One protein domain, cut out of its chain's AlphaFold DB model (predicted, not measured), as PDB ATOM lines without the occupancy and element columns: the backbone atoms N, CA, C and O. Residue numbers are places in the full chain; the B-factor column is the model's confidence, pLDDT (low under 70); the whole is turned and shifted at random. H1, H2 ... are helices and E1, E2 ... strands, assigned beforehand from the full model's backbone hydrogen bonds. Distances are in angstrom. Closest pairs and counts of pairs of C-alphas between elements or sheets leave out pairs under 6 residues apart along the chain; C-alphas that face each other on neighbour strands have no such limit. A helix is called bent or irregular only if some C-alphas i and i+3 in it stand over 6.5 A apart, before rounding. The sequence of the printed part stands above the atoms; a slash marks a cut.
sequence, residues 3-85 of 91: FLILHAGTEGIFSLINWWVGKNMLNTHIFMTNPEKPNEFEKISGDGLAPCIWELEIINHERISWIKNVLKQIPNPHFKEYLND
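Overview. This is residues 3 to 85 of the 91 residues of an uncharacterized protein of Flavobacteriaceae bacterium (UniProt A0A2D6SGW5). A three-stranded antiparallel sheet, ordered E1 E2 E3, has the long helix H1 along one face, making two layers, and short H2 packs on residues 65 to 70 of H1. The strands form a meander, each the antiparallel neighbour of the one before. The printed part has 83 residues, ordered E1 E2 E3 H1 H2, mixed in class; it is loose, with radius of gyration of the C-alphas 14.7 A, and elongated, spanning 46 by 26 by 22 A.

Along the chain. E1 is residues 3 to 8, from C-alpha 3 at (22.852, 29.952, 4.080), 16.7 A long; E2, 13 to 21, 25.3 A; E3, 25 to 33, 26.2 A. H1 is residues 53 to 73, 29.6 A, with a kink of 31 degrees near residue 67, and only just irregular: C-alphas 69 and 72 are 6.51 A apart. H2 is residues 79 to 83, 6.2 A, ending at C-alpha 83 (16.786, 31.224, 11.244).

Arrangement. Hairpin E1 and E2 has N 5 and O 16 at 3.0 A; hairpin E2 and E3 has N 17 and O 29 at 2.8 A. H1 is on the sheet, over E2, at a height of 9.6 A. H1 touches H2, closest C-alphas Asn 69 and Tyr 82, 5.6 A. O i to N i+4 pairs are within hydrogen-bond range throughout H2 and in 12 of 17 in H1.

Size, cuts and confidence. The C-alphas farthest apart, Glu 36 and Pro 75, are 47.6 A apart. The printed part has no cut. E3 to H1 is a long link. No printed residue is under 70 in pLDDT.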
ATOM      1  N   PHE A   3      21.859  29.316   3.226       97.69
ATOM      2  CA  PHE A   3      22.852  29.952   4.080       97.69
ATOM      3  C   PHE A   3      24.131  30.214   3.276       97.69
ATOM      4  O   PHE A   3      24.405  29.560   2.262       97.69
ATOM      5  N   LEU A   4      24.887  31.216   3.713       97.81
ATOM      6  CA  LEU A   4      26.132  31.651   3.091       97.81
ATOM      7  C   LEU A   4      27.274  31.422   4.076       97.81
ATOM      8  O   LEU A   4      27.182  31.855   5.222       97.81
ATOM      9  N   ILE A   5      28.352  30.800   3.609       97.19
ATOM     10  CA  ILE A   5      29.623  30.769   4.336       97.19
ATOM     11  C   ILE A   5      30.597  31.690   3.610       97.19
ATOM     12  O   ILE A   5      30.776  31.568   2.397       97.19
ATOM     13  N   LEU A   6      31.206  32.607   4.359       95.69
ATOM     14  CA  LEU A   6      32.317  33.433   3.904       95.69
ATOM     15  C   LEU A   6      33.582  32.972   4.625       95.69
ATOM     16  O   LEU A   6      33.628  32.986   5.853       95.69
ATOM     17  N   HIS A   7      34.598  32.584   3.863       94.56
ATOM     18  CA  HIS A   7      35.884  32.139   4.387       94.56
ATOM     19  C   HIS A   7      36.991  32.991   3.767       94.56
ATOM     20  O   HIS A   7      37.245  32.927   2.568       94.56
ATOM     21  N   ALA A   8      37.662  33.794   4.592       93.06
ATOM     22  CA  ALA A   8      38.881  34.492   4.203       93.06
ATOM     23  C   ALA A   8      40.087  33.548   4.336       93.06
ATOM     24  O   ALA A   8      40.548  33.285   5.445       93.06
ATOM     25  N   GLY A   9      40.552  33.005   3.213       89.25
ATOM     26  CA  GLY A   9      41.744  32.164   3.138       89.25
ATOM     27  C   GLY A   9      42.956  32.941   2.624       89.25
ATOM     28  O   GLY A   9      42.861  34.102   2.229       89.25
ATOM     29  N   THR A  10      44.116  32.287   2.580       87.75
ATOM     30  CA  THR A  10      45.344  32.882   2.016       87.75
ATOM     31  C   THR A  10      45.271  33.091   0.505       87.75
ATOM     32  O   THR A  10      45.955  33.954  -0.035       87.75
ATOM     33  N   GLU A  11      44.458  32.290  -0.181       87.00
ATOM     34  CA  GLU A  11      44.299  32.285  -1.641       87.00
ATOM     35  C   GLU A  11      43.260  33.312  -2.117       87.00
ATOM     36  O   GLU A  11      43.249  33.702  -3.284       87.00
ATOM     37  N   GLY A  12      42.396  33.771  -1.209       92.19
ATOM     38  CA  GLY A  12      41.306  34.689  -1.499       92.19
ATOM     39  C   GLY A  12      40.130  34.499  -0.549       92.19
ATOM     40  O   GLY A  12      40.227  33.832   0.482       92.19
ATOM     41  N   ILE A  13      39.001  35.106  -0.903       95.31
ATOM     42  CA  ILE A  13      37.756  34.981  -0.145       95.31
ATOM     43  C   ILE A  13      36.869  33.958  -0.844       95.31
ATOM     44  O   ILE A  13      36.492  34.144  -2.001       95.31
ATOM     45  N   PHE A  14      36.501  32.899  -0.132       96.00
ATOM     46  CA  PHE A  14      35.572  31.888  -0.610       96.00
ATOM     47  C   PHE A  14      34.153  32.218  -0.153       96.00
ATOM     48  O   PHE A  14      33.901  32.458   1.029       96.00
ATOM     49  N   SER A  15      33.220  32.217  -1.100       97.06
ATOM     50  CA  SER A  15      31.785  32.371  -0.866       97.06
ATOM     51  C   SER A  15      31.078  31.066  -1.212       97.06
ATOM     52  O   SER A  15      30.959  30.714  -2.389       97.06
ATOM     53  N   LEU A  16      30.604  30.344  -0.196       97.62
ATOM     54  CA  LEU A  16      29.857  29.103  -0.370       97.62
ATOM     55  C   LEU A  16      28.365  29.380  -0.206       97.62
ATOM     56  O   LEU A  16      27.872  29.610   0.900       97.62
ATOM     57  N   ILE A  17      27.639  29.329  -1.317       97.56
ATOM     58  CA  ILE A  17      26.186  29.471  -1.350       97.56
ATOM     59  C   ILE A  17      25.584  28.079  -1.222       97.56
ATOM     60  O   ILE A  17      25.712  27.261  -2.134       97.56
ATOM     61  N   ASN A  18      24.912  27.821  -0.104       97.69
ATOM     62  CA  ASN A  18      24.342  26.523   0.228       97.69
ATOM     63  C   ASN A  18      22.821  26.630   0.323       97.69
ATOM     64  O   ASN A  18      22.300  27.532   0.978       97.69
ATOM     65  N   TRP A  19      22.079  25.720  -0.308       97.44
ATOM     66  CA  TRP A  19      20.619  25.716  -0.209       97.44
ATOM     67  C   TRP A  19      20.033  24.314  -0.143       97.44
ATOM     68  O   TRP A  19      20.427  23.398  -0.871       97.44
ATOM     69  N   TRP A  20      19.046  24.165   0.736       96.50
ATOM     70  CA  TRP A  20      18.308  22.923   0.892       96.50
ATOM     71  C   TRP A  20      17.397  22.703  -0.317       96.50
ATOM     72  O   TRP A  20      16.576  23.563  -0.653       96.50
ATOM     73  N   VAL A  21      17.521  21.541  -0.957       95.50
ATOM     74  CA  VAL A  21      16.694  21.117  -2.093       95.50
ATOM     75  C   VAL A  21      15.823  19.941  -1.679       95.50
ATOM     76  O   VAL A  21      16.282  18.951  -1.102       95.50
ATOM     77  N   GLY A  22      14.526  20.050  -1.970       89.12
ATOM     78  CA  GLY A  22      13.534  19.099  -1.486       89.12
ATOM     79  C   GLY A  22      13.433  19.163   0.038       89.12
ATOM     80  O   GLY A  22      12.830  20.087   0.578       89.12
ATOM     81  N   LYS A  23      14.002  18.171   0.731       86.88
ATOM     82  CA  LYS A  23      13.983  18.079   2.204       86.88
ATOM     83  C   LYS A  23      15.336  17.729   2.825       86.88
ATOM     84  O   LYS A  23      15.582  18.091   3.967       86.88
ATOM     85  N   ASN A  24      16.188  17.004   2.111       91.06
ATOM     86  CA  ASN A  24      17.346  16.308   2.676       91.06
ATOM     87  C   ASN A  24      18.626  16.447   1.842       91.06
ATOM     88  O   ASN A  24      19.649  15.892   2.229       91.06
ATOM     89  N   MET A  25      18.569  17.142   0.706       96.31
ATOM     90  CA  MET A  25      19.732  17.380  -0.141       96.31
ATOM     91  C   MET A  25      20.210  18.812   0.047       96.31
ATOM     92  O   MET A  25      19.396  19.724   0.211       96.31
ATOM     93  N   LEU A  26      21.525  18.994   0.005       96.00
ATOM     94  CA  LEU A  26      22.163  20.298   0.030       96.00
ATOM     95  C   LEU A  26      22.864  20.507  -1.306       96.00
ATOM     96  O   LEU A  26      23.719  19.709  -1.687       96.00
ATOM     97  N   ASN A  27      22.490  21.570  -2.007       95.56
ATOM     98  CA  ASN A  27      23.260  22.045  -3.143       95.56
ATOM     99  C   ASN A  27      24.225  23.128  -2.672       95.56
ATOM    100  O   ASN A  27      23.861  23.960  -1.838       95.56
ATOM    101  N   THR A  28      25.411  23.144  -3.272       96.00
ATOM    102  CA  THR A  28      26.471  24.094  -2.944       96.00
ATOM    103  C   THR A  28      27.075  24.653  -4.223       96.00
ATOM    104  O   THR A  28      27.418  23.908  -5.141       96.00
ATOM    105  N   HIS A  29      27.228  25.973  -4.277       96.88
ATOM    106  CA  HIS A  29      28.134  26.634  -5.207       96.88
ATOM    107  C   HIS A  29      29.239  27.325  -4.424       96.88
ATOM    108  O   HIS A  29      28.962  27.992  -3.431       96.88
ATOM    109  N   ILE A  30      30.470  27.191  -4.904       96.81
ATOM    110  CA  ILE A  30      31.654  27.802  -4.310       96.81
ATOM    111  C   ILE A  30      32.203  28.807  -5.311       96.81
ATOM    112  O   ILE A  30      32.456  28.461  -6.470       96.81
ATOM    113  N   PHE A  31      32.365  30.041  -4.850       96.94
ATOM    114  CA  PHE A  31      33.010  31.114  -5.590       96.94
ATOM    115  C   PHE A  31      34.273  31.557  -4.866       96.94
ATOM    116  O   PHE A  31      34.279  31.616  -3.639       96.94
ATOM    117  N   MET A  32      35.305  31.903  -5.622       96.00
ATOM    118  CA  MET A  32      36.511  32.544  -5.119       96.00
ATOM    119  C   MET A  32      36.556  33.992  -5.607       96.00
ATOM    120  O   MET A  32      36.288  34.278  -6.777       96.00
ATOM    121  N   THR A  33      36.908  34.898  -4.705       97.00
ATOM    122  CA  THR A  33      37.111  36.318  -4.987       97.00
ATOM    123  C   THR A  33      38.543  36.696  -4.649       97.00
ATOM    124  O   THR A  33      39.024  36.448  -3.540       97.00
ATOM    125  N   ASN A  34      39.218  37.336  -5.605       93.25
ATOM    126  CA  ASN A  34      40.521  37.943  -5.370       93.25
ATOM    127  C   ASN A  34      40.339  39.222  -4.521       93.25
ATOM    128  O   ASN A  34      39.542  40.077  -4.912       93.25
ATOM    129  N   PRO A  35      41.072  39.400  -3.405       88.75
ATOM    130  CA  PRO A  35      40.972  40.596  -2.565       88.75
ATOM    131  C   PRO A  35      41.220  41.920  -3.306       88.75
ATOM    132  O   PRO A  35      40.581  42.921  -2.996       88.75
ATOM    133  N   GLU A  36      42.081  41.917  -4.327       92.38
ATOM    134  CA  GLU A  36      42.366  43.090  -5.171       92.38
ATOM    135  C   GLU A  36      41.221  43.412  -6.144       92.38
ATOM    136  O   GLU A  36      41.178  44.479  -6.757       92.38
ATOM    137  N   LYS A  37      40.275  42.483  -6.306       93.56
ATOM    138  CA  LYS A  37      39.126  42.594  -7.204       93.56
ATOM    139  C   LYS A  37      37.846  42.090  -6.524       93.56
ATOM    140  O   LYS A  37      37.254  41.106  -6.966       93.56
ATOM    141  N   PRO A  38      37.363  42.786  -5.484       90.44
ATOM    142  CA  PRO A  38      36.314  42.286  -4.589       90.44
ATOM    143  C   PRO A  38      34.940  42.074  -5.249       90.44
ATOM    144  O   PRO A  38      34.054  41.484  -4.642       90.44
ATOM    145  N   ASN A  39      34.748  42.553  -6.481       94.25
ATOM    146  CA  ASN A  39      33.505  42.404  -7.240       94.25
ATOM    147  C   ASN A  39      33.564  41.277  -8.290       94.25
ATOM    148  O   ASN A  39      32.574  41.043  -8.982       94.25
ATOM    149  N   GLU A  40      34.707  40.601  -8.444       95.81
ATOM    150  CA  GLU A  40      34.861  39.454  -9.342       95.81
ATOM    151  C   GLU A  40      34.675  38.149  -8.547       95.81
ATOM    152  O   GLU A  40      35.359  37.901  -7.554       95.81
ATOM    153  N   PHE A  41      33.731  37.312  -8.986       96.56
ATOM    154  CA  PHE A  41      33.418  36.024  -8.365       96.56
ATOM    155  C   PHE A  41      33.627  34.910  -9.388       96.56
ATOM    156  O   PHE A  41      32.830  34.741 -10.312       96.56
ATOM    157  N   GLU A  42      34.691  34.134  -9.217       95.69
ATOM    158  CA  GLU A  42      34.970  32.972 -10.053       95.69
ATOM    159  C   GLU A  42      34.316  31.737  -9.442       95.69
ATOM    160  O   GLU A  42      34.612  31.367  -8.308       95.69
ATOM    161  N   LYS A  43      33.410  31.083 -10.175       95.94
ATOM    162  CA  LYS A  43      32.810  29.830  -9.709       95.94
ATOM    163  C   LYS A  43      33.826  28.699  -9.850       95.94
ATOM    164  O   LYS A  43      34.147  28.316 -10.969       95.94
ATOM    165  N   ILE A  44      34.235  28.121  -8.727       94.44
ATOM    166  CA  ILE A  44      35.215  27.025  -8.680       94.44
ATOM    167  C   ILE A  44      34.583  25.660  -8.368       94.44
ATOM    168  O   ILE A  44      35.213  24.627  -8.530       94.44
ATOM    169  N   SER A  45      33.317  25.624  -7.945       92.12
ATOM    170  CA  SER A  45      32.567  24.368  -7.788       92.12
ATOM    171  C   SER A  45      32.016  23.847  -9.121       92.12
ATOM    172  O   SER A  45      31.414  24.622  -9.873       92.12
ATOM    173  N   GLY A  46      32.067  22.533  -9.345       85.69
ATOM    174  CA  GLY A  46      31.413  21.872 -10.488       85.69
ATOM    175  C   GLY A  46      32.089  20.582 -10.961       85.69
ATOM    176  O   GLY A  46      31.490  19.826 -11.719       85.69
ATOM    177  N   ASP A  47      33.299  20.315 -10.482       85.81
ATOM    178  CA  ASP A  47      34.193  19.220 -10.882       85.81
ATOM    179  C   ASP A  47      34.521  18.243  -9.732       85.81
ATOM    180  O   ASP A  47      35.409  17.403  -9.854       85.81
ATOM    181  N   GLY A  48      33.781  18.326  -8.623       84.94
ATOM    182  CA  GLY A  48      33.991  17.507  -7.424       84.94
ATOM    183  C   GLY A  48      34.599  18.261  -6.242       84.94
ATOM    184  O   GLY A  48      34.700  17.679  -5.163       84.94
ATOM    185  N   LEU A  49      34.944  19.545  -6.405       87.75
ATOM    186  CA  LEU A  49      35.342  20.399  -5.286       87.75
ATOM    187  C   LEU A  49      34.261  20.430  -4.190       87.75
ATOM    188  O   LEU A  49      33.088  20.717  -4.455       87.75
ATOM    189  N   ALA A  50      34.684  20.161  -2.957       88.81
ATOM    190  CA  ALA A  50      33.847  20.134  -1.764       88.81
ATOM    191  C   ALA A  50      34.298  21.204  -0.750       88.81
ATOM    192  O   ALA A  50      35.446  21.651  -0.819       88.81
ATOM    193  N   PRO A  51      33.423  21.599   0.196       90.19
ATOM    194  CA  PRO A  51      33.795  22.480   1.301       90.19
ATOM    195  C   PRO A  51      34.989  21.932   2.095       90.19
ATOM    196  O   PRO A  51      35.104  20.720   2.308       90.19
ATOM    197  N   CYS A  52      35.871  22.820   2.540       91.94
ATOM    198  CA  CYS A  52      37.015  22.477   3.368       91.94
ATOM    199  C   CYS A  52      36.583  22.055   4.779       91.94
ATOM    200  O   CYS A  52      35.442  22.248   5.204       91.94
ATOM    201  N   ILE A  53      37.529  21.497   5.536       93.12
ATOM    202  CA  ILE A  53      37.262  20.924   6.859       93.12
ATOM    203  C   ILE A  53      36.619  21.918   7.840       93.12
ATOM    204  O   ILE A  53      35.774  21.522   8.635       93.12
ATOM    205  N   TRP A  54      36.957  23.206   7.744       93.06
ATOM    206  CA  TRP A  54      36.411  24.251   8.611       93.06
ATOM    207  C   TRP A  54      34.953  24.584   8.272       93.06
ATOM    208  O   TRP A  54      34.122  24.755   9.162       93.06
ATOM    209  N   GLU A  55      34.607  24.609   6.984       95.06
ATOM    210  CA  GLU A  55      33.228  24.825   6.534       95.06
ATOM    211  C   GLU A  55      32.322  23.637   6.868       95.06
ATOM    212  O   GLU A  55      31.121  23.825   7.077       95.06
ATOM    213  N   LEU A  56      32.873  22.418   6.951       95.81
ATOM    214  CA  LEU A  56      32.104  21.227   7.317       95.81
ATOM    215  C   LEU A  56      31.485  21.330   8.717       95.81
ATOM    216  O   LEU A  56      30.395  20.796   8.920       95.81
ATOM    217  N   GLU A  57      32.111  22.046   9.655       95.56
ATOM    218  CA  GLU A  57      31.541  22.262  10.992       95.56
ATOM    219  C   GLU A  57      30.293  23.160  10.931       95.56
ATOM    220  O   GLU A  57      29.242  22.819  11.480       95.56
ATOM    221  N   ILE A  58      30.360  24.256  10.166       96.19
ATOM    222  CA  ILE A  58      29.210  25.138   9.912       96.19
ATOM    223  C   ILE A  58      28.088  24.355   9.209       96.19
ATOM    224  O   ILE A  58      26.927  24.416   9.613       96.19
ATOM    225  N   ILE A  59      28.426  23.558   8.189       97.12
ATOM    226  CA  ILE A  59      27.455  22.721   7.463       97.12
ATOM    227  C   ILE A  59      26.823  21.675   8.389       97.12
ATOM    228  O   ILE A  59      25.633  21.372   8.264       97.12
ATOM    229  N   ASN A  60      27.581  21.118   9.333       97.44
ATOM    230  CA  ASN A  60      27.044  20.183  10.311       97.44
ATOM    231  C   ASN A  60      26.056  20.865  11.269       97.44
ATOM    232  O   ASN A  60      24.981  20.309  11.513       97.44
ATOM    233  N   HIS A  61      26.361  22.076  11.752       97.69
ATOM    234  CA  HIS A  61      25.407  22.880  12.521       97.69
ATOM    235  C   HIS A  61      24.108  23.111  11.737       97.69
ATOM    236  O   HIS A  61      23.025  22.772  12.224       97.69
ATOM    237  N   GLU A  62      24.217  23.578  10.494       98.06
ATOM    238  CA  GLU A  62      23.081  23.819   9.597       98.06
ATOM    239  C   GLU A  62      22.242  22.555   9.384       98.06
ATOM    240  O   GLU A  62      21.013  22.575   9.499       98.06
ATOM    241  N   ARG A  63      22.895  21.410   9.156       98.00
ATOM    242  CA  ARG A  63      22.237  20.100   9.045       98.00
ATOM    243  C   ARG A  63      21.473  19.743  10.319       98.00
ATOM    244  O   ARG A  63      20.328  19.289  10.237       98.00
ATOM    245  N   ILE A  64      22.096  19.884  11.488       98.25
ATOM    246  CA  ILE A  64      21.477  19.548  12.778       98.25
ATOM    247  C   ILE A  64      20.270  20.458  13.034       98.25
ATOM    248  O   ILE A  64      19.194  19.954  13.376       98.25
ATOM    249  N   SER A  65      20.423  21.766  12.813       98.25
ATOM    250  CA  SER A  65      19.349  22.744  12.984       98.25
ATOM    251  C   SER A  65      18.186  22.477  12.030       98.25
ATOM    252  O   SER A  65      17.031  22.403  12.458       98.25
ATOM    253  N   TRP A  66      18.472  22.210  10.752       98.31
ATOM    254  CA  TRP A  66      17.459  21.874   9.751       98.31
ATOM    255  C   TRP A  66      16.657  20.626  10.138       98.31
ATOM    256  O   TRP A  66      15.424  20.621  10.097       98.31
ATOM    257  N   ILE A  67      17.327  19.563  10.591       98.25
ATOM    258  CA  ILE A  67      16.644  18.347  11.056       98.25
ATOM    259  C   ILE A  67      15.748  18.650  12.262       98.25
ATOM    260  O   ILE A  67      14.592  18.215  12.295       98.25
ATOM    261  N   LYS A  68      16.276  19.366  13.258       98.38
ATOM    262  CA  LYS A  68      15.592  19.661  14.524       98.38
ATOM    263  C   LYS A  68      14.367  20.553  14.324       98.38
ATOM    264  O   LYS A  68      13.292  20.218  14.824       98.38
ATOM    265  N   ASN A  69      14.546  21.662  13.616       98.31
ATOM    266  CA  ASN A  69      13.575  22.748  13.528       98.31
ATOM    267  C   ASN A  69      12.651  22.608  12.309       98.31
ATOM    268  O   ASN A  69      11.504  23.035  12.362       98.31
ATOM    269  N   VAL A  70      13.093  21.966  11.223       97.19
ATOM    270  CA  VAL A  70      12.285  21.836   9.999       97.19
ATOM    271  C   VAL A  70      11.744  20.424   9.834       97.19
ATOM    272  O   VAL A  70      10.531  20.228   9.878       97.19
ATOM    273  N   LEU A  71      12.610  19.420   9.668       97.06
ATOM    274  CA  LEU A  71      12.160  18.081   9.262       97.06
ATOM    275  C   LEU A  71      11.348  17.356  10.336       97.06
ATOM    276  O   LEU A  71      10.323  16.756  10.016       97.06
ATOM    277  N   LYS A  72      11.773  17.426  11.602       97.62
ATOM    278  CA  LYS A  72      11.054  16.796  12.723       97.62
ATOM    279  C   LYS A  72       9.747  17.499  13.095       97.62
ATOM    280  O   LYS A  72       8.953  16.913  13.817       97.62
ATOM    281  N   GLN A  73       9.533  18.723  12.614       97.75
ATOM    282  CA  GLN A  73       8.369  19.544  12.966       97.75
ATOM    283  C   GLN A  73       7.276  19.518  11.892       97.75
ATOM    284  O   GLN A  73       6.238  20.150  12.046       97.75
ATOM    285  N   ILE A  74       7.470  18.783  10.792       95.56
ATOM    286  CA  ILE A  74       6.437  18.592   9.764       95.56
ATOM    287  C   ILE A  74       5.172  17.991  10.419       95.56
ATOM    288  O   ILE A  74       5.291  17.006  11.148       95.56
ATOM    289  N   PRO A  75       3.962  18.535  10.154       96.56
ATOM    290  CA  PRO A  75       3.619  19.468   9.072       96.56
ATOM    291  C   PRO A  75       3.805  20.964   9.370       96.56
ATOM    292  O   PRO A  75       3.598  21.762   8.461       96.56
ATOM    293  N   ASN A  76       4.238  21.355  10.571       97.62
ATOM    294  CA  ASN A  76       4.408  22.754  10.985       97.62
ATOM    295  C   ASN A  76       5.884  23.105  11.299       97.62
ATOM    296  O   ASN A  76       6.238  23.250  12.467       97.62
ATOM    297  N   PRO A  77       6.767  23.246  10.288       97.50
ATOM    298  CA  PRO A  77       8.164  23.631  10.486       97.50
ATOM    299  C   PRO A  77       8.379  24.896  11.326       97.50
ATOM    300  O   PRO A  77       7.759  25.934  11.091       97.50
ATOM    301  N   HIS A  78       9.355  24.840  12.228       98.31
ATOM    302  CA  HIS A  78       9.812  25.945  13.071       98.31
ATOM    303  C   HIS A  78      10.883  26.775  12.338       98.31
ATOM    304  O   HIS A  78      12.064  26.784  12.686       98.31
ATOM    305  N   PHE A  79      10.497  27.429  11.237       97.31
ATOM    306  CA  PHE A  79      11.450  28.165  10.394       97.31
ATOM    307  C   PHE A  79      12.081  29.370  11.095       97.31
ATOM    308  O   PHE A  79      13.232  29.697  10.819       97.31
ATOM    309  N   LYS A  80      11.352  30.026  12.000       98.06
ATOM    310  CA  LYS A  80      11.877  31.167  12.756       98.06
ATOM    311  C   LYS A  80      12.978  30.721  13.716       98.06
ATOM    312  O   LYS A  80      13.977  31.408  13.869       98.06
ATOM    313  N   GLU A  81      12.795  29.568  14.339       98.38
ATOM    314  CA  GLU A  81      13.743  28.942  15.249       98.38
ATOM    315  C   GLU A  81      14.990  28.490  14.493       98.38
ATOM    316  O   GLU A  81      16.085  28.715  14.984       98.38
ATOM    317  N   TYR A  82      14.836  27.934  13.285       98.00
ATOM    318  CA  TYR A  82      15.965  27.629  12.400       98.00
ATOM    319  C   TYR A  82      16.772  28.886  12.040       98.00
ATOM    320  O   TYR A  82      17.986  28.886  12.182       98.00
ATOM    321  N   LEU A  83      16.109  29.974  11.627       97.56
ATOM    322  CA  LEU A  83      16.786  31.224  11.244       97.56
ATOM    323  C   LEU A  83      17.471  31.947  12.415       97.56
ATOM    324  O   LEU A  83      18.335  32.785  12.182       97.56
ATOM    325  N   ASN A  84      17.059  31.656  13.650       97.88
ATOM    326  CA  ASN A  84      17.651  32.213  14.865       97.88
ATOM    327  C   ASN A  84      18.647  31.255  15.537       97.88
ATOM    328  O   ASN A  84      19.193  31.607  16.582       97.88
ATOM    329  N   ASP A  85      18.831  30.042  15.011       98.06
ATOM    330  CA  ASP A  85      19.789  29.083  15.554       98.06
ATOM    331  C   ASP A  85      21.203  29.542  15.195       98.06
ATOM    332  O   ASP A  85      21.466  29.960  14.067       98.06
TER     333      ASP A  85